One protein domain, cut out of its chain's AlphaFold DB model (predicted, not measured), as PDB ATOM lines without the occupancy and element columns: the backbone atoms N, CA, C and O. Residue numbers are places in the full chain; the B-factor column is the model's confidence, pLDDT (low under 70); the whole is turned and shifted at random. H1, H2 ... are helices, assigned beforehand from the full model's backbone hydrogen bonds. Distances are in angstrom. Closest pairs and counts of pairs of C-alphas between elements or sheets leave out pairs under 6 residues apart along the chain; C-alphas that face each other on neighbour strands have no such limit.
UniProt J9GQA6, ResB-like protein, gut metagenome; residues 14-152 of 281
ATOM      1  N   LEU A  14     -35.368 -49.568  19.112       59.22
ATOM      2  CA  LEU A  14     -34.965 -48.183  18.849       59.22
ATOM      3  C   LEU A  14     -33.817 -48.081  17.831       59.22
ATOM      4  O   LEU A  14     -33.189 -47.026  17.720       59.22
ATOM      5  N   LEU A  15     -33.515 -49.145  17.094       69.75
ATOM      6  CA  LEU A  15     -32.492 -49.111  16.056       69.75
ATOM      7  C   LEU A  15     -33.064 -48.452  14.788       69.75
ATOM      8  O   LEU A  15     -34.006 -48.987  14.206       69.75
ATOM      9  N   PRO A  16     -32.537 -47.294  14.336       77.88
ATOM     10  CA  PRO A  16     -33.129 -46.561  13.211       77.88
ATOM     11  C   PRO A  16     -33.141 -47.358  11.899       77.88
ATOM     12  O   PRO A  16     -33.904 -47.041  10.994       77.88
ATOM     13  N   TRP A  17     -32.303 -48.392  11.808       84.50
ATOM     14  CA  TRP A  17     -32.185 -49.274  10.656       84.50
ATOM     15  C   TRP A  17     -33.229 -50.400  10.606       84.50
ATOM     16  O   TRP A  17     -33.351 -51.056   9.579       84.50
ATOM     17  N   ALA A  18     -34.012 -50.623  11.667       86.00
ATOM     18  CA  ALA A  18     -35.029 -51.677  11.667       86.00
ATOM     19  C   ALA A  18     -36.165 -51.400  10.663       86.00
ATOM     20  O   ALA A  18     -36.755 -52.331  10.128       86.00
ATOM     21  N   VAL A  19     -36.452 -50.125  10.374       87.75
ATOM     22  CA  VAL A  19     -37.516 -49.711   9.444       87.75
ATOM     23  C   VAL A  19     -37.306 -50.259   8.023       87.75
ATOM     24  O   VAL A  19     -38.209 -50.942   7.540       87.75
ATOM     25  N   PRO A  20     -36.161 -50.025   7.345       88.81
ATOM     26  CA  PRO A  20     -35.934 -50.592   6.015       88.81
ATOM     27  C   PRO A  20     -35.906 -52.124   6.018       88.81
ATOM     28  O   PRO A  20     -36.359 -52.723   5.048       88.81
ATOM     29  N   LEU A  21     -35.458 -52.767   7.104       89.94
ATOM     30  CA  LEU A  21     -35.505 -54.227   7.212       89.94
ATOM     31  C   LEU A  21     -36.947 -54.751   7.279       89.94
ATOM     32  O   LEU A  21     -37.279 -55.698   6.578       89.94
ATOM     33  N   ILE A  22     -37.814 -54.130   8.086       89.94
ATOM     34  CA  ILE A  22     -39.233 -54.511   8.174       89.94
ATOM     35  C   ILE A  22     -39.923 -54.298   6.824       89.94
ATOM     36  O   ILE A  22     -40.658 -55.171   6.374       89.94
ATOM     37  N   ALA A  23     -39.660 -53.169   6.158       91.44
ATOM     38  CA  ALA A  23     -40.195 -52.908   4.825       91.44
ATOM     39  C   ALA A  23     -39.729 -53.962   3.805       91.44
ATOM     40  O   ALA A  23     -40.543 -54.458   3.029       91.44
ATOM     41  N   GLY A  24     -38.449 -54.352   3.850       92.31
ATOM     42  CA  GLY A  24     -37.910 -55.450   3.048       92.31
ATOM     43  C   GLY A  24     -38.575 -56.793   3.362       92.31
ATOM     44  O   GLY A  24     -38.961 -57.503   2.444       92.31
ATOM     45  N   GLY A  25     -38.811 -57.102   4.637       92.00
ATOM     46  CA  GLY A  25     -39.483 -58.339   5.049       92.00
ATOM     47  C   GLY A  25     -40.939 -58.393   4.608       92.00
ATOM     48  O   GLY A  25     -41.422 -59.436   4.183       92.00
ATOM     49  N   MET A  26     -41.638 -57.258   4.639       93.38
ATOM     50  CA  MET A  26     -42.973 -57.156   4.053       93.38
ATOM     51  C   MET A  26     -42.923 -57.361   2.534       93.38
ATOM     52  O   MET A  26     -43.743 -58.097   1.994       93.38
ATOM     53  N   ALA A  27     -41.953 -56.755   1.848       93.94
ATOM     54  CA  ALA A  27     -41.765 -56.953   0.416       93.94
ATOM     55  C   ALA A  27     -41.473 -58.422   0.068       93.94
ATOM     56  O   ALA A  27     -42.035 -58.919  -0.896       93.94
ATOM     57  N   ASP A  28     -40.703 -59.145   0.881       93.00
ATOM     58  CA  ASP A  28     -40.468 -60.584   0.689       93.00
ATOM     59  C   ASP A  28     -41.749 -61.430   0.772       93.00
ATOM     60  O   ASP A  28     -41.850 -62.455   0.105       93.00
ATOM     61  N   VAL A  29     -42.733 -61.012   1.575       93.06
ATOM     62  CA  VAL A  29     -44.015 -61.726   1.716       93.06
ATOM     63  C   VAL A  29     -44.970 -61.413   0.564       93.06
ATOM     64  O   VAL A  29     -45.714 -62.289   0.127       93.06
ATOM     65  N   PHE A  30     -44.996 -60.160   0.101       94.50
ATOM     66  CA  PHE A  30     -46.025 -59.674  -0.825       94.50
ATOM     67  C   PHE A  30     -45.558 -59.506  -2.272       94.50
ATOM     68  O   PHE A  30     -46.397 -59.415  -3.168       94.50
ATOM     69  N   LEU A  31     -44.251 -59.423  -2.517       93.12
ATOM     70  CA  LEU A  31     -43.677 -59.214  -3.842       93.12
ATOM     71  C   LEU A  31     -42.965 -60.470  -4.339       93.12
ATOM     72  O   LEU A  31     -42.654 -61.397  -3.595       93.12
ATOM     73  N   LEU A  32     -42.683 -60.476  -5.639       91.56
ATOM     74  CA  LEU A  32     -41.788 -61.458  -6.239       91.56
ATOM     75  C   LEU A  32     -40.370 -61.325  -5.660       91.56
ATOM     76  O   LEU A  32     -40.014 -60.240  -5.185       91.56
ATOM     77  N   PRO A  33     -39.539 -62.383  -5.755       93.50
ATOM     78  CA  PRO A  33     -38.136 -62.315  -5.371       93.50
ATOM     79  C   PRO A  33     -37.430 -61.108  -5.988       93.50
ATOM     80  O   PRO A  33     -37.726 -60.696  -7.116       93.50
ATOM     81  N   PHE A  34     -36.485 -60.545  -5.243       92.25
ATOM     82  CA  PHE A  34     -35.718 -59.390  -5.669       92.25
ATOM     83  C   PHE A  34     -34.995 -59.687  -6.999       92.25
ATOM     84  O   PHE A  34     -34.222 -60.655  -7.085       92.25
ATOM     85  N   PRO A  35     -35.226 -58.875  -8.047       91.50
ATOM     86  CA  PRO A  35     -34.676 -59.129  -9.371       91.50
ATOM     87  C   PRO A  35     -33.222 -58.641  -9.446       91.50
ATOM     88  O   PRO A  35     -32.961 -57.559  -9.967       91.50
ATOM     89  N   LEU A  36     -32.284 -59.438  -8.923       88.62
ATOM     90  CA  LEU A  36     -30.853 -59.104  -8.838       88.62
ATOM     91  C   LEU A  36     -30.270 -58.648 -10.185       88.62
ATOM     92  O   LEU A  36     -29.570 -57.645 -10.239       88.62
ATOM     93  N   GLU A  37     -30.638 -59.316 -11.275       88.44
ATOM     94  CA  GLU A  37     -30.195 -59.000 -12.642       88.44
ATOM     95  C   GLU A  37     -30.556 -57.569 -13.076       88.44
ATOM     96  O   GLU A  37     -29.837 -56.942 -13.845       88.44
ATOM     97  N   ARG A  38     -31.646 -56.995 -12.542       90.25
ATOM     98  CA  ARG A  38     -32.044 -55.613 -12.852       90.25
ATOM     99  C   ARG A  38     -31.169 -54.570 -12.172       90.25
ATOM    100  O   ARG A  38     -31.314 -53.394 -12.489       90.25
ATOM    101  N   LEU A  39     -30.305 -54.963 -11.235       91.38
ATOM    102  CA  LEU A  39     -29.291 -54.067 -10.692       91.38
ATOM    103  C   LEU A  39     -28.101 -53.886 -11.639       91.38
ATOM    104  O   LEU A  39     -27.223 -53.104 -11.306       91.38
ATOM    105  N   ALA A  40     -28.067 -54.525 -12.808       92.69
ATOM    106  CA  ALA A  40     -27.030 -54.263 -13.798       92.69
ATOM    107  C   ALA A  40     -27.025 -52.791 -14.257       92.69
ATOM    108  O   ALA A  40     -27.991 -52.035 -14.079       92.69
ATOM    109  N   PHE A  41     -25.922 -52.372 -14.862       92.50
ATOM    110  CA  PHE A  41     -25.749 -51.053 -15.442       92.50
ATOM    111  C   PHE A  41     -26.916 -50.717 -16.390       92.50
ATOM    112  O   PHE A  41     -27.270 -51.532 -17.245       92.50
ATOM    113  N   PRO A  42     -27.520 -49.514 -16.287       95.38
ATOM    114  CA  PRO A  42     -27.102 -48.361 -15.474       95.38
ATOM    115  C   PRO A  42     -27.741 -48.282 -14.073       95.38
ATOM    116  O   PRO A  42     -27.539 -47.297 -13.359       95.38
ATOM    117  N   VAL A  43     -28.554 -49.264 -13.678       95.56
ATOM    118  CA  VAL A  43     -29.406 -49.178 -12.482       95.56
ATOM    119  C   VAL A  43     -28.581 -49.179 -11.197       95.56
ATOM    120  O   VAL A  43     -28.825 -48.327 -10.340       95.56
ATOM    121  N   ASN A  44     -27.576 -50.051 -11.056       94.75
ATOM    122  CA  ASN A  44     -26.652 -50.015  -9.911       94.75
ATOM    123  C   ASN A  44     -26.004 -48.643  -9.708       94.75
ATOM    124  O   ASN A  44     -25.924 -48.166  -8.574       94.75
ATOM    125  N   LEU A  45     -25.563 -47.991 -10.785       94.44
ATOM    126  CA  LEU A  45     -24.936 -46.679 -10.721       94.44
ATOM    127  C   LEU A  45     -25.931 -45.621 -10.239       94.44
ATOM    128  O   LEU A  45     -25.590 -44.813  -9.376       94.44
ATOM    129  N   ILE A  46     -27.172 -45.652 -10.735       96.38
ATOM    130  CA  ILE A  46     -28.242 -44.765 -10.263       96.38
ATOM    131  C   ILE A  46     -28.497 -44.992  -8.768       96.38
ATOM    132  O   ILE A  46     -28.536 -44.026  -8.007       96.38
ATOM    133  N   VAL A  47     -28.617 -46.249  -8.330       95.69
ATOM    134  CA  VAL A  47     -28.799 -46.600  -6.911       95.69
ATOM    135  C   VAL A  47     -27.648 -46.056  -6.063       95.69
ATOM    136  O   VAL A  47     -27.892 -45.432  -5.027       95.69
ATOM    137  N   LEU A  48     -26.401 -46.220  -6.514       95.44
ATOM    138  CA  LEU A  48     -25.214 -45.733  -5.813       95.44
ATOM    139  C   LEU A  48     -25.185 -44.201  -5.716       95.44
ATOM    140  O   LEU A  48     -24.888 -43.658  -4.653       95.44
ATOM    141  N   VAL A  49     -25.527 -43.499  -6.801       96.69
ATOM    142  CA  VAL A  49     -25.601 -42.031  -6.835       96.69
ATOM    143  C   VAL A  49     -26.709 -41.520  -5.919       96.69
ATOM    144  O   VAL A  49     -26.470 -40.598  -5.140       96.69
ATOM    145  N   VAL A  50     -27.897 -42.129  -5.957       96.88
ATOM    146  CA  VAL A  50     -29.016 -41.771  -5.072       96.88
ATOM    147  C   VAL A  50     -28.632 -41.976  -3.610       96.88
ATOM    148  O   VAL A  50     -28.882 -41.093  -2.790       96.88
ATOM    149  N   LEU A  51     -27.978 -43.094  -3.286       96.19
ATOM    150  CA  LEU A  51     -27.475 -43.358  -1.941       96.19
ATOM    151  C   LEU A  51     -26.470 -42.281  -1.521       96.19
ATOM    152  O   LEU A  51     -26.626 -41.673  -0.464       96.19
ATOM    153  N   LEU A  52     -25.477 -41.991  -2.363       96.81
ATOM    154  CA  LEU A  52     -24.412 -41.041  -2.055       96.81
ATOM    155  C   LEU A  52     -24.942 -39.615  -1.869       96.81
ATOM    156  O   LEU A  52     -24.690 -38.983  -0.841       96.81
ATOM    157  N   VAL A  53     -25.716 -39.121  -2.835       97.62
ATOM    158  CA  VAL A  53     -26.315 -37.782  -2.791       97.62
ATOM    159  C   VAL A  53     -27.303 -37.686  -1.633       97.62
ATOM    160  O   VAL A  53     -27.242 -36.730  -0.860       97.62
ATOM    161  N   GLY A  54     -28.159 -38.692  -1.448       96.44
ATOM    162  CA  GLY A  54     -29.129 -38.739  -0.358       96.44
ATOM    163  C   GLY A  54     -28.468 -38.642   1.018       96.44
ATOM    164  O   GLY A  54     -28.876 -37.820   1.841       96.44
ATOM    165  N   THR A  55     -27.400 -39.411   1.266       96.00
ATOM    166  CA  THR A  55     -26.665 -39.346   2.537       96.00
ATOM    167  C   THR A  55     -25.949 -38.005   2.727       96.00
ATOM    168  O   THR A  55     -25.952 -37.471   3.839       96.00
ATOM    169  N   ILE A  56     -25.367 -37.423   1.672       96.44
ATOM    170  CA  ILE A  56     -24.705 -36.107   1.740       96.44
ATOM    171  C   ILE A  56     -25.714 -34.993   2.046       96.44
ATOM    172  O   ILE A  56     -25.452 -34.147   2.904       96.44
ATOM    173  N   LEU A  57     -26.881 -35.002   1.398       96.31
ATOM    174  CA  LEU A  57     -27.952 -34.048   1.684       96.31
ATOM    175  C   LEU A  57     -28.453 -34.214   3.125       96.31
ATOM    176  O   LEU A  57     -28.528 -33.234   3.868       96.31
ATOM    177  N   ALA A  58     -28.707 -35.449   3.566       94.06
ATOM    178  CA  ALA A  58     -29.116 -35.737   4.940       94.06
ATOM    179  C   ALA A  58     -28.080 -35.254   5.973       94.06
ATOM    180  O   ALA A  58     -28.452 -34.710   7.016       94.06
ATOM    181  N   TYR A  59     -26.786 -35.378   5.670       95.06
ATOM    182  CA  TYR A  59     -25.717 -34.802   6.482       95.06
ATOM    183  C   TYR A  59     -25.787 -33.267   6.518       95.06
ATOM    184  O   TYR A  59     -25.741 -32.672   7.597       95.06
ATOM    185  N   GLY A  60     -25.927 -32.619   5.359       93.94
ATOM    186  CA  GLY A  60     -25.976 -31.160   5.236       93.94
ATOM    187  C   GLY A  60     -27.102 -30.524   6.056       93.94
ATOM    188  O   GLY A  60     -26.846 -29.602   6.832       93.94
ATOM    189  N   TYR A  61     -28.321 -31.059   5.941       92.69
ATOM    190  CA  TYR A  61     -29.504 -30.542   6.637       92.69
ATOM    191  C   TYR A  61     -29.636 -31.046   8.080       92.69
ATOM    192  O   TYR A  61     -30.172 -30.351   8.941       92.69
ATOM    193  N   GLY A  62     -29.172 -32.266   8.354       88.75
ATOM    194  CA  GLY A  62     -29.561 -33.020   9.543       88.75
ATOM    195  C   GLY A  62     -28.454 -33.299  10.554       88.75
ATOM    196  O   GLY A  62     -28.764 -33.892  11.590       88.75
ATOM    197  N   LYS A  63     -27.194 -32.889  10.325       89.38
ATOM    198  CA  LYS A  63     -26.047 -33.300  11.172       89.38
ATOM    199  C   LYS A  63     -26.189 -33.009  12.671       89.38
ATOM    200  O   LYS A  63     -25.613 -33.719  13.491       89.38
ATOM    201  N   SER A  64     -26.938 -31.973  13.057       88.06
ATOM    202  CA  SER A  64     -27.161 -31.597  14.464       88.06
ATOM    203  C   SER A  64     -28.342 -32.329  15.117       88.06
ATOM    204  O   SER A  64     -28.508 -32.274  16.341       88.06
ATOM    205  N   SER A  65     -29.159 -33.031  14.328       91.50
ATOM    206  CA  SER A  65     -30.368 -33.702  14.801       91.50
ATOM    207  C   SER A  65     -30.052 -34.894  15.714       91.50
ATOM    208  O   SER A  65     -29.024 -35.568  15.596       91.50
ATOM    209  N   ARG A  66     -30.980 -35.202  16.633       89.44
ATOM    210  CA  ARG A  66     -30.897 -36.413  17.473       89.44
ATOM    211  C   ARG A  66     -30.907 -37.690  16.630       89.44
ATOM    212  O   ARG A  66     -30.262 -38.665  17.004       89.44
ATOM    213  N   TRP A  67     -31.632 -37.671  15.511       88.88
ATOM    214  CA  TRP A  67     -31.709 -38.796  14.589       88.88
ATOM    215  C   TRP A  67     -30.347 -39.085  13.958       88.88
ATOM    216  O   TRP A  67     -29.863 -40.206  14.090       88.88
ATOM    217  N   TRP A  68     -29.682 -38.066  13.401       92.31
ATOM    218  CA  TRP A  68     -28.364 -38.221  12.780       92.31
ATOM    219  C   TRP A  68     -27.328 -38.759  13.766       92.31
ATOM    220  O   TRP A  68     -26.651 -39.743  13.480       92.31
ATOM    221  N   ARG A  69     -27.274 -38.193  14.982       91.25
ATOM    222  CA  ARG A  69     -26.367 -38.685  16.033       91.25
ATOM    223  C   ARG A  69     -26.583 -40.162  16.361       91.25
ATOM    224  O   ARG A  69     -25.615 -40.864  16.634       91.25
ATOM    225  N   ARG A  70     -27.835 -40.634  16.355       91.38
ATOM    226  CA  ARG A  70     -28.164 -42.044  16.605       91.38
ATOM    227  C   ARG A  70     -27.864 -42.930  15.395       91.38
ATOM    228  O   ARG A  70     -27.411 -44.055  15.581       91.38
ATOM    229  N   TRP A  71     -28.076 -42.436  14.180       93.31
ATOM    230  CA  TRP A  71     -27.737 -43.131  12.936       93.31
ATOM    231  C   TRP A  71     -26.235 -43.425  12.833       93.31
ATOM    232  O   TRP A  71     -25.831 -44.554  12.566       93.31
ATOM    233  N   THR A  72     -25.401 -42.437  13.163       94.12
ATOM    234  CA  THR A  72     -23.936 -42.561  13.148       94.12
ATOM    235  C   THR A  72     -23.352 -43.108  14.456       94.12
ATOM    236  O   THR A  72     -22.144 -43.024  14.670       94.12
ATOM    237  N   ALA A  73     -24.184 -43.596  15.383       92.25
ATOM    238  CA  ALA A  73     -23.712 -44.133  16.657       92.25
ATOM    239  C   ALA A  73     -23.071 -45.517  16.472       92.25
ATOM    240  O   ALA A  73     -23.553 -46.334  15.689       92.25
ATOM    241  N   ALA A  74     -22.043 -45.821  17.268       91.25
ATOM    242  CA  ALA A  74     -21.353 -47.112  17.212       91.25
ATOM    243  C   ALA A  74     -22.276 -48.312  17.503       91.25
ATOM    244  O   ALA A  74     -22.079 -49.384  16.941       91.25
ATOM    245  N   THR A  75     -23.314 -48.136  18.329       90.56
ATOM    246  CA  THR A  75     -24.332 -49.169  18.590       90.56
ATOM    247  C   THR A  75     -25.157 -49.495  17.343       90.56
ATOM    248  O   THR A  75     -25.452 -50.661  17.079       90.56
ATOM    249  N   THR A  76     -25.486 -48.478  16.543       92.56
ATOM    250  CA  THR A  76     -26.139 -48.647  15.240       92.56
ATOM    251  C   THR A  76     -25.209 -49.361  14.263       92.56
ATOM    252  O   THR A  76     -25.642 -50.340  13.663       92.56
ATOM    253  N   SER A  77     -23.928 -48.969  14.170       93.69
ATOM    254  CA  SER A  77     -22.957 -49.681  13.320       93.69
ATOM    255  C   SER A  77     -22.835 -51.151  13.716       93.69
ATOM    256  O   SER A  77     -22.979 -52.031  12.878       93.69
ATOM    257  N   GLY A  78     -22.589 -51.425  15.002       92.94
ATOM    258  CA  GLY A  78     -22.340 -52.781  15.488       92.94
ATOM    259  C   GLY A  78     -23.528 -53.715  15.274       92.94
ATOM    260  O   GLY A  78     -23.340 -54.857  14.872       92.94
ATOM    261  N   SER A  79     -24.753 -53.222  15.477       93.19
ATOM    262  CA  SER A  79     -25.966 -54.016  15.238       93.19
ATOM    263  C   SER A  79     -26.241 -54.264  13.751       93.19
ATOM    264  O   SER A  79     -26.601 -55.384  13.400       93.19
ATOM    265  N   LEU A  80     -26.010 -53.276  12.877       94.62
ATOM    266  CA  LEU A  80     -26.098 -53.458  11.422       94.62
ATOM    267  C   LEU A  80     -25.067 -54.459  10.901       94.62
ATOM    268  O   LEU A  80     -25.416 -55.353  10.137       94.62
ATOM    269  N   ILE A  81     -23.811 -54.328  11.336       94.31
ATOM    270  CA  ILE A  81     -22.728 -55.239  10.952       94.31
ATOM    271  C   ILE A  81     -23.034 -56.657  11.438       94.31
ATOM    272  O   ILE A  81     -22.857 -57.602  10.678       94.31
ATOM    273  N   ALA A  82     -23.527 -56.820  12.670       94.56
ATOM    274  CA  ALA A  82     -23.910 -58.131  13.190       94.56
ATOM    275  C   ALA A  82     -25.059 -58.754  12.383       94.56
ATOM    276  O   ALA A  82     -24.967 -59.916  11.997       94.56
ATOM    277  N   ALA A  83     -26.113 -57.985  12.085       94.06
ATOM    278  CA  ALA A  83     -27.238 -58.460  11.283       94.06
ATOM    279  C   ALA A  83     -26.795 -58.865   9.869       94.06
ATOM    280  O   ALA A  83     -27.100 -59.967   9.419       94.06
ATOM    281  N   PHE A  84     -26.023 -58.007   9.193       94.62
ATOM    282  CA  PHE A  84     -25.514 -58.295   7.854       94.62
ATOM    283  C   PHE A  84     -24.564 -59.499   7.866       94.62
ATOM    284  O   PHE A  84     -24.699 -60.397   7.040       94.62
ATOM    285  N   GLY A  85     -23.676 -59.575   8.860       94.56
ATOM    286  CA  GLY A  85     -22.776 -60.706   9.081       94.56
ATOM    287  C   GLY A  85     -23.523 -62.034   9.216       94.56
ATOM    288  O   GLY A  85     -23.186 -62.992   8.524       94.56
ATOM    289  N   ILE A  86     -24.587 -62.085  10.023       94.69
ATOM    290  CA  ILE A  86     -25.439 -63.280  10.163       94.69
ATOM    291  C   ILE A  86     -26.045 -63.685   8.814       94.69
ATOM    292  O   ILE A  86     -25.997 -64.861   8.459       94.69
ATOM    293  N   CYS A  87     -26.557 -62.732   8.029       93.56
ATOM    294  CA  CYS A  87     -27.080 -63.027   6.694       93.56
ATOM    295  C   CYS A  87     -25.996 -63.564   5.747       93.56
ATOM    296  O   CYS A  87     -26.245 -64.532   5.031       93.56
ATOM    297  N   THR A  88     -24.789 -62.989   5.760       92.00
ATOM    298  CA  THR A  88     -23.677 -63.474   4.921       92.00
ATOM    299  C   THR A  88     -23.189 -64.865   5.326       92.00
ATOM    300  O   THR A  88     -22.875 -65.675   4.460       92.00
ATOM    301  N   LEU A  89     -23.196 -65.197   6.622       94.50
ATOM    302  CA  LEU A  89     -22.951 -66.568   7.079       94.50
ATOM    303  C   LEU A  89     -24.067 -67.508   6.602       94.50
ATOM    304  O   LEU A  89     -23.783 -68.616   6.159       94.50
ATOM    305  N   GLY A  90     -25.321 -67.051   6.621       93.75
ATOM    306  CA  GLY A  90     -26.452 -67.779   6.047       93.75
ATOM    307  C   GLY A  90     -26.243 -68.134   4.574       93.75
ATOM    308  O   GLY A  90     -26.457 -69.280   4.202       93.75
ATOM    309  N   LEU A  91     -25.748 -67.194   3.761       91.75
ATOM    310  CA  LEU A  91     -25.396 -67.448   2.357       91.75
ATOM    311  C   LEU A  91     -24.320 -68.532   2.199       91.75
ATOM    312  O   LEU A  91     -24.415 -69.356   1.296       91.75
ATOM    313  N   ALA A  92     -23.311 -68.536   3.074       91.69
ATOM    314  CA  ALA A  92     -22.198 -69.478   2.996       91.69
ATOM    315  C   ALA A  92     -22.578 -70.902   3.441       91.69
ATOM    316  O   ALA A  92     -22.161 -71.873   2.814       91.69
ATOM    317  N   PHE A  93     -23.355 -71.037   4.519       94.75
ATOM    318  CA  PHE A  93     -23.710 -72.342   5.094       94.75
ATOM    319  C   PHE A  93     -25.025 -72.917   4.554       94.75
ATOM    320  O   PHE A  93     -25.219 -74.129   4.594       94.75
ATOM    321  N   PHE A  94     -25.923 -72.067   4.053       94.75
ATOM    322  CA  PHE A  94     -27.256 -72.445   3.585       94.75
ATOM    323  C   PHE A  94     -27.588 -71.748   2.251       94.75
ATOM    324  O   PHE A  94     -28.496 -70.912   2.195       94.75
ATOM    325  N   PRO A  95     -26.882 -72.091   1.155       91.50
ATOM    326  CA  PRO A  95     -27.075 -71.447  -0.149       91.50
ATOM    327  C   PRO A  95     -28.510 -71.588  -0.688       91.50
ATOM    328  O   PRO A  95     -28.998 -70.699  -1.388       91.50
ATOM    329  N   GLU A  96     -29.225 -72.642  -0.283       92.56
ATOM    330  CA  GLU A  96     -30.630 -72.898  -0.638       92.56
ATOM    331  C   GLU A  96     -31.601 -71.803  -0.170       92.56
ATOM    332  O   GLU A  96     -32.684 -71.651  -0.732       92.56
ATOM    333  N   LEU A  97     -31.224 -70.998   0.834       89.44
ATOM    334  CA  LEU A  97     -32.040 -69.866   1.289       89.44
ATOM    335  C   LEU A  97     -32.095 -68.727   0.265       89.44
ATOM    336  O   LEU A  97     -32.956 -67.857   0.383       89.44
ATOM    337  N   ARG A  98     -31.170 -68.706  -0.708       90.44
ATOM    338  CA  ARG A  98     -31.103 -67.718  -1.796       90.44
ATOM    339  C   ARG A  98     -31.278 -66.271  -1.313       90.44
ATOM    340  O   ARG A  98     -31.943 -65.472  -1.973       90.44
ATOM    341  N   LEU A  99     -30.680 -65.924  -0.164       92.25
ATOM    342  CA  LEU A  99     -30.888 -64.629   0.502       92.25
ATOM    343  C   LEU A  99     -30.527 -63.435  -0.396       92.25
ATOM    344  O   LEU A  99     -31.104 -62.367  -0.238       92.25
ATOM    345  N   GLN A 100     -29.645 -63.608  -1.383       91.06
ATOM    346  CA  GLN A 100     -29.314 -62.581  -2.374       91.06
ATOM    347  C   GLN A 100     -30.527 -62.109  -3.204       91.06
ATOM    348  O   GLN A 100     -30.541 -60.979  -3.687       91.06
ATOM    349  N   HIS A 101     -31.574 -62.935  -3.314       92.50
ATOM    350  CA  HIS A 101     -32.846 -62.599  -3.959       92.50
ATOM    351  C   HIS A 101     -33.927 -62.118  -2.969       92.50
ATOM    352  O   HIS A 101     -35.084 -61.982  -3.355       92.50
ATOM    353  N   SER A 102     -33.592 -61.852  -1.703       94.31
ATOM    354  CA  SER A 102     -34.526 -61.284  -0.720       94.31
ATOM    355  C   SER A 102     -34.449 -59.754  -0.695       94.31
ATOM    356  O   SER A 102     -33.369 -59.155  -0.670       94.31
ATOM    357  N   TRP A 103     -35.608 -59.102  -0.642       95.00
ATOM    358  CA  TRP A 103     -35.757 -57.670  -0.405       95.00
ATOM    359  C   TRP A 103     -35.183 -57.259   0.949       95.00
ATOM    360  O   TRP A 103     -34.528 -56.223   1.029       95.00
ATOM    361  N   SER A 104     -35.366 -58.064   2.001       94.25
ATOM    362  CA  SER A 104     -34.781 -57.814   3.327       94.25
ATOM    363  C   SER A 104     -33.259 -57.751   3.289       94.25
ATOM    364  O   SER A 104     -32.666 -56.831   3.855       94.25
ATOM    365  N   PHE A 105     -32.625 -58.707   2.607       94.38
ATOM    366  CA  PHE A 105     -31.169 -58.758   2.480       94.38
ATOM    367  C   PHE A 105     -30.630 -57.528   1.741       94.38
ATOM    368  O   PHE A 105     -29.729 -56.845   2.233       94.38
ATOM    369  N   ASN A 106     -31.238 -57.190   0.602       94.12
ATOM    370  CA  ASN A 106     -30.840 -56.035  -0.201       94.12
ATOM    371  C   ASN A 106     -31.123 -54.702   0.520       94.12
ATOM    372  O   ASN A 106     -30.293 -53.793   0.496       94.12
ATOM    373  N   ALA A 107     -32.243 -54.586   1.240       94.62
ATOM    374  CA  ALA A 107     -32.541 -53.416   2.064       94.62
ATOM    375  C   ALA A 107     -31.514 -53.248   3.192       94.62
ATOM    376  O   ALA A 107     -31.045 -52.133   3.433       94.62
ATOM    377  N   LEU A 108     -31.126 -54.339   3.860       95.44
ATOM    378  CA  LEU A 108     -30.101 -54.329   4.903       95.44
ATOM    379  C   LEU A 108     -28.735 -53.896   4.352       95.44
ATOM    380  O   LEU A 108     -28.080 -53.050   4.962       95.44
ATOM    381  N   LEU A 109     -28.340 -54.412   3.186       95.31
ATOM    382  CA  LEU A 109     -27.118 -54.014   2.486       95.31
ATOM    383  C   LEU A 109     -27.104 -52.511   2.162       95.31
ATOM    384  O   LEU A 109     -26.156 -51.811   2.517       95.31
ATOM    385  N   LEU A 110     -28.157 -51.993   1.519       95.44
ATOM    386  CA  LEU A 110     -28.255 -50.570   1.166       95.44
ATOM    387  C   LEU A 110     -28.251 -49.678   2.416       95.44
ATOM    388  O   LEU A 110     -27.636 -48.611   2.440       95.44
ATOM    389  N   THR A 111     -28.893 -50.145   3.485       96.12
ATOM    390  CA  THR A 111     -28.912 -49.484   4.793       96.12
ATOM    391  C   THR A 111     -27.512 -49.442   5.410       96.12
ATOM    392  O   THR A 111     -27.100 -48.391   5.900       96.12
ATOM    393  N   LEU A 112     -26.752 -50.541   5.337       96.81
ATOM    394  CA  LEU A 112     -25.361 -50.611   5.786       96.81
ATOM    395  C   LEU A 112     -24.453 -49.677   4.972       96.81
ATOM    396  O   LEU A 112     -23.679 -48.929   5.564       96.81
ATOM    397  N   LEU A 113     -24.582 -49.647   3.641       97.50
ATOM    398  CA  LEU A 113     -23.823 -48.732   2.774       97.50
ATOM    399  C   LEU A 113     -24.121 -47.257   3.088       97.50
ATOM    400  O   LEU A 113     -23.200 -46.444   3.197       97.50
ATOM    401  N   CYS A 114     -25.396 -46.910   3.283       96.69
ATOM    402  CA  CYS A 114     -25.824 -45.566   3.679       96.69
ATOM    403  C   CYS A 114     -25.282 -45.187   5.065       96.69
ATOM    404  O   CYS A 114     -24.812 -44.067   5.290       96.69
ATOM    405  N   GLN A 115     -25.310 -46.128   6.008       97.00
ATOM    406  CA  GLN A 115     -24.817 -45.910   7.361       97.00
ATOM    407  C   GLN A 115     -23.300 -45.722   7.396       97.00
ATOM    408  O   GLN A 115     -22.814 -44.786   8.036       97.00
ATOM    409  N   LEU A 116     -22.562 -46.548   6.657       97.25
ATOM    410  CA  LEU A 116     -21.112 -46.462   6.560       97.25
ATOM    411  C   LEU A 116     -20.685 -45.129   5.928       97.25
ATOM    412  O   LEU A 116     -19.793 -44.461   6.454       97.25
ATOM    413  N   LEU A 117     -21.385 -44.670   4.883       97.88
ATOM    414  CA  LEU A 117     -21.164 -43.343   4.303       97.88
ATOM    415  C   LEU A 117     -21.443 -42.215   5.309       97.88
ATOM    416  O   LEU A 117     -20.647 -41.282   5.438       97.88
ATOM    417  N   ALA A 118     -22.525 -42.306   6.085       96.81
ATOM    418  CA  ALA A 118     -22.830 -41.324   7.123       96.81
ATOM    419  C   ALA A 118     -21.743 -41.269   8.213       96.81
ATOM    420  O   ALA A 118     -21.369 -40.184   8.665       96.81
ATOM    421  N   VAL A 119     -21.198 -42.423   8.611       96.94
ATOM    422  CA  VAL A 119     -20.074 -42.526   9.555       96.94
ATOM    423  C   VAL A 119     -18.809 -41.878   8.980       96.94
ATOM    424  O   VAL A 119     -18.143 -41.126   9.697       96.94
ATOM    425  N   ILE A 120     -18.520 -42.081   7.690       97.19
ATOM    426  CA  ILE A 120     -17.405 -41.427   6.986       97.19
ATOM    427  C   ILE A 120     -17.543 -39.898   7.040       97.19
ATOM    428  O   ILE A 120     -16.604 -39.209   7.444       97.19
ATOM    429  N   LEU A 121     -18.722 -39.363   6.703       96.19
ATOM    430  CA  LEU A 121     -18.997 -37.917   6.706       96.19
ATOM    431  C   LEU A 121     -18.948 -37.293   8.113       96.19
ATOM    432  O   LEU A 121     -18.589 -36.122   8.285       96.19
ATOM    433  N   ASN A 122     -19.326 -38.059   9.137       95.19
ATOM    434  CA  ASN A 122     -19.414 -37.570  10.510       95.19
ATOM    435  C   ASN A 122     -18.068 -37.581  11.254       95.19
ATOM    436  O   ASN A 122     -17.942 -36.952  12.307       95.19
ATOM    437  N   TYR A 123     -17.050 -38.272  10.737       94.31
ATOM    438  CA  TYR A 123     -15.775 -38.404  11.431       94.31
ATOM    439  C   TYR A 123     -14.990 -37.093  11.491       94.31
ATOM    440  O   TYR A 123     -14.699 -36.460  10.477       94.31
ATOM    441  N   ARG A 124     -14.598 -36.706  12.710       91.06
ATOM    442  CA  ARG A 124     -13.778 -35.515  12.999       91.06
ATOM    443  C   ARG A 124     -12.554 -35.825  13.869       91.06
ATOM    444  O   ARG A 124     -11.937 -34.905  14.396       91.06
ATOM    445  N   GLY A 125     -12.210 -37.103  14.034       89.06
ATOM    446  CA  GLY A 125     -11.116 -37.533  14.904       89.06
ATOM    447  C   GLY A 125      -9.721 -37.207  14.358       89.06
ATOM    448  O   GLY A 125      -9.548 -36.854  13.189       89.06
ATOM    449  N   ALA A 126      -8.714 -37.347  15.223       87.06
ATOM    450  CA  ALA A 126      -7.317 -37.044  14.902       87.06
ATOM    451  C   ALA A 126      -6.671 -38.064  13.940       87.06
ATOM    452  O   ALA A 126      -5.780 -37.716  13.171       87.06
ATOM    453  N   PHE A 127      -7.135 -39.317  13.924       89.38
ATOM    454  CA  PHE A 127      -6.532 -40.408  13.147       89.38
ATOM    455  C   PHE A 127      -7.174 -40.582  11.762       89.38
ATOM    456  O   PHE A 127      -7.559 -41.685  11.371       89.38
ATOM    457  N   ARG A 128      -7.272 -39.476  11.016       90.12
ATOM    458  CA  ARG A 128      -8.002 -39.381   9.739       90.12
ATOM    459  C   ARG A 128      -7.593 -40.431   8.714       90.12
ATOM    460  O   ARG A 128      -8.466 -41.112   8.196       90.12
ATOM    461  N   LEU A 129      -6.296 -40.609   8.464       91.44
ATOM    462  CA  LEU A 129      -5.826 -41.541   7.433       91.44
ATOM    463  C   LEU A 129      -6.274 -42.985   7.709       91.44
ATOM    464  O   LEU A 129      -6.850 -43.628   6.842       91.44
ATOM    465  N   ARG A 130      -6.072 -43.464   8.942       93.94
ATOM    466  CA  ARG A 130      -6.427 -44.831   9.371       93.94
ATOM    467  C   ARG A 130      -7.933 -45.062   9.301       93.94
ATOM    468  O   ARG A 130      -8.395 -46.134   8.924       93.94
ATOM    469  N   PHE A 131      -8.691 -44.045   9.706       95.00
ATOM    470  CA  PHE A 131     -10.140 -44.086   9.690       95.00
ATOM    471  C   PHE A 131     -10.668 -44.127   8.253       95.00
ATOM    472  O   PHE A 131     -11.404 -45.050   7.914       95.00
ATOM    473  N   TYR A 132     -10.262 -43.177   7.407       96.69
ATOM    474  CA  TYR A 132     -10.756 -43.078   6.038       96.69
ATOM    475  C   TYR A 132     -10.307 -44.254   5.175       96.69
ATOM    476  O   TYR A 132     -11.144 -44.790   4.464       96.69
ATOM    477  N   ALA A 133      -9.057 -44.720   5.285       96.69
ATOM    478  CA  ALA A 133      -8.598 -45.902   4.553       96.69
ATOM    479  C   ALA A 133      -9.470 -47.134   4.860       96.69
ATOM    480  O   ALA A 133      -9.996 -47.749   3.941       96.69
ATOM    481  N   ASN A 134      -9.733 -47.419   6.144       95.19
ATOM    482  CA  ASN A 134     -10.611 -48.528   6.528       95.19
ATOM    483  C   ASN A 134     -12.056 -48.339   6.054       95.19
ATOM    484  O   ASN A 134     -12.638 -49.250   5.480       95.19
ATOM    485  N   HIS A 135     -12.663 -47.180   6.321       96.12
ATOM    486  CA  HIS A 135     -14.104 -47.017   6.111       96.12
ATOM    487  C   HIS A 135     -14.450 -46.784   4.638       96.12
ATOM    488  O   HIS A 135     -15.423 -47.357   4.161       96.12
ATOM    489  N   ILE A 136     -13.657 -45.989   3.908       98.06
ATOM    490  CA  ILE A 136     -13.831 -45.815   2.458       98.06
ATOM    491  C   ILE A 136     -13.485 -47.121   1.743       98.06
ATOM    492  O   ILE A 136     -14.229 -47.525   0.856       98.06
ATOM    493  N   GLY A 137     -12.412 -47.805   2.159       97.94
ATOM    494  CA  GLY A 137     -12.048 -49.113   1.617       97.94
ATOM    495  C   GLY A 137     -13.184 -50.124   1.752       97.94
ATOM    496  O   GLY A 137     -13.615 -50.697   0.755       97.94
ATOM    497  N   LEU A 138     -13.736 -50.260   2.960       97.12
ATOM    498  CA  LEU A 138     -14.863 -51.151   3.223       97.12
ATOM    499  C   LEU A 138     -16.122 -50.740   2.448       97.12
ATOM    500  O   LEU A 138     -16.844 -51.604   1.959       97.12
ATOM    501  N   TRP A 139     -16.384 -49.436   2.314       98.06
ATOM    502  CA  TRP A 139     -17.536 -48.942   1.558       98.06
ATOM    503  C   TRP A 139     -17.425 -49.285   0.072       98.06
ATOM    504  O   TRP A 139     -18.375 -49.821  -0.491       98.06
ATOM    505  N   LEU A 140     -16.261 -49.037  -0.538       97.94
ATOM    506  CA  LEU A 140     -15.995 -49.393  -1.934       97.94
ATOM    507  C   LEU A 140     -16.103 -50.901  -2.145       97.94
ATOM    508  O   LEU A 140     -16.772 -51.322  -3.078       97.94
ATOM    509  N   LEU A 141     -15.502 -51.691  -1.250       96.94
ATOM    510  CA  LEU A 141     -15.500 -53.148  -1.324       96.94
ATOM    511  C   LEU A 141     -16.919 -53.731  -1.235       96.94
ATOM    512  O   LEU A 141     -17.293 -54.561  -2.056       96.94
ATOM    513  N   LEU A 142     -17.728 -53.287  -0.267       96.12
ATOM    514  CA  LEU A 142     -19.112 -53.752  -0.126       96.12
ATOM    515  C   LEU A 142     -19.981 -53.311  -1.308       96.12
ATOM    516  O   LEU A 142     -20.790 -54.104  -1.795       96.12
ATOM    517  N   ALA A 143     -19.824 -52.066  -1.766       96.25
ATOM    518  CA  ALA A 143     -20.588 -51.535  -2.889       96.25
ATOM    519  C   ALA A 143     -20.272 -52.292  -4.183       96.25
ATOM    520  O   ALA A 143     -21.200 -52.720  -4.864       96.25
ATOM    521  N   SER A 144     -18.992 -52.502  -4.498       95.56
ATOM    522  CA  SER A 144     -18.570 -53.162  -5.735       95.56
ATOM    523  C   SER A 144     -18.896 -54.653  -5.749       95.56
ATOM    524  O   SER A 144     -19.391 -55.140  -6.758       95.56
ATOM    525  N   LEU A 145     -18.693 -55.367  -4.636       92.69
ATOM    526  CA  LEU A 145     -19.024 -56.794  -4.544       92.69
ATOM    527  C   LEU A 145     -20.525 -57.059  -4.647       92.69
ATOM    528  O   LEU A 145     -20.923 -58.116  -5.113       92.69
ATOM    529  N   SER A 146     -21.356 -56.122  -4.193       91.38
ATOM    530  CA  SER A 146     -22.800 -56.350  -4.153       91.38
ATOM    531  C   SER A 146     -23.511 -55.789  -5.382       91.38
ATOM    532  O   SER A 146     -24.252 -56.499  -6.050       91.38
ATOM    533  N   LEU A 147     -23.289 -54.511  -5.703       91.38
ATOM    534  CA  LEU A 147     -23.939 -53.855  -6.843       91.38
ATOM    535  C   LEU A 147     -23.257 -54.178  -8.179       91.38
ATOM    536  O   LEU A 147     -23.865 -53.977  -9.228       91.38
ATOM    537  N   GLY A 148     -22.013 -54.662  -8.146       90.25
ATOM    538  CA  GLY A 148     -21.287 -55.098  -9.335       90.25
ATOM    539  C   GLY A 148     -21.576 -56.534  -9.762       90.25
ATOM    540  O   GLY A 148     -21.236 -56.890 -10.884       90.25
ATOM    541  N   GLU A 149     -22.232 -57.340  -8.919       88.56
ATOM    542  CA  GLU A 149     -22.533 -58.746  -9.229       88.56
ATOM    543  C   GLU A 149     -23.426 -58.881 -10.467       88.56
ATOM    544  O   GLU A 149     -23.191 -59.727 -11.320       88.56
ATOM    545  N   ALA A 150     -24.413 -57.996 -10.617       90.12
ATOM    546  CA  ALA A 150     -25.315 -58.014 -11.768       90.12
ATOM    547  C   ALA A 150     -24.633 -57.618 -13.095       90.12
ATOM    548  O   ALA A 150     -25.177 -57.891 -14.159       90.12
ATOM    549  N   ASP A 151     -23.452 -56.990 -13.036       92.00
ATOM    550  CA  ASP A 151     -22.649 -56.631 -14.215       92.00
ATOM    551  C   ASP A 151     -21.631 -57.708 -14.597       92.00
ATOM    552  O   ASP A 151     -20.915 -57.559 -15.592       92.00
ATOM    553  N   HIS A 152     -21.525 -58.769 -13.799       90.81
ATOM    554  CA  HIS A 152     -20.638 -59.880 -14.078       90.81
ATOM    555  C   HIS A 152     -21.323 -60.861 -15.029       90.81
ATOM    556  O   HIS A 152     -22.412 -61.362 -14.758       90.81
TER     557      HIS A 152
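What this domain is: This is residues 14 to 152 of the 281 residues of the protein "ResB-like protein" of gut metagenome (UniProt J9GQA6). One long helix, H6, runs through the core, and four helices, H1, H3, H5 and H7, are set around it, each packing on H6. H1 and H7 run nearly alongside it, H3 crosses it, and H5, H6 and H7 fold back and forth as two successive hairpins; the short H2 and H4 lie near opposite ends of H3. The printed part has 139 residues with seven named helices, H1 to H7 in that order along the chain, and no named strand, in the class all helix. It is compact, with a radius of gyration of the C-alphas of 15.4 A, and spans 45 by 33 by 29 A.

How they stand to each other: H1, residues 18 to 30, touches H6, residues 103 to 122, with residues 103 to 111 of H6 alone. Their closest C-alphas are those of Gly 24 and Ser 104, 3.9 A apart, and they run opposite ways at a shallow tilt of 20 degrees. H2, residues 36 to 39, and H3, residues 43 to 62, meet only through their link. H3 touches H6 with residues 51 to 59 of H3 alone, at a steep tilt of 46 degrees, the same way; the closest C-alphas, of Leu 51 and Cys 114, are 6.3 A apart. H4, residues 66 to 71, is close to H6 but not clearly touching it, and the closest C-alphas, of Trp 71 and Gln 115, are 6.9 A apart. H5, residues 74 to 93, touches H6, and the closest C-alphas, of Leu 80 and Leu 112, are 6.4 A apart. The two run opposite ways at 37 degrees, only just a steep tilt, and form a helical hairpin. H6 and H7, residues 128 to 147, form another helical hairpin, running opposite ways at a shallow tilt of 22 degrees. H6 touches H7 with residues 113 to 120 of H6 alone; the closest C-alphas, of Leu 113 and Trp 139, are 6.4 A apart. H6 is the hub, touching four other helices. H2 is close to H7 but not clearly touching it, with the C-alphas of Leu 39 and Leu 147, the closest pair, 6.6 A apart. Among the pairs that stay apart are H1 and H3, H1 and H5, H3 and H5, and H5 and H7. In H1, H3, H4, H5, H6 and H7 every pair of O i and N i+4 is within hydrogen-bond range, while H2 is too short for such a pair.

Where its parts are: H1 begins with C-alpha 18 at (-35.029, -51.677, 11.667) and measures 18.5 A from first to last C-alpha. H2 and H4 are short, with four and six residues. H3, H5, H6 and H7 have 20 residues each; H3 measures 27.3 A and H5 28.1 A. H6 also measures 28.1 A, beginning with C-alpha 103 at (-35.757, -57.670, -0.405). H7 measures 27.2 A and ends with C-alpha 147 at (-23.939, -53.855, -6.843).

The domain as a whole: The two C-alphas farthest apart are those of Phe 30 and Ala 126, at 47.5 A. The printed part runs from 14 to 152 without a cut. The link from H5 to H6, nine residues, is short, and the other links between successive helices are tight. Residues 92 to 97 stand free, and so do residues 124 to 130, of which 128 to 130 belong to H7. The mean pLDDT of the printed part is 92.9, and residues 14 to 15 are under 70.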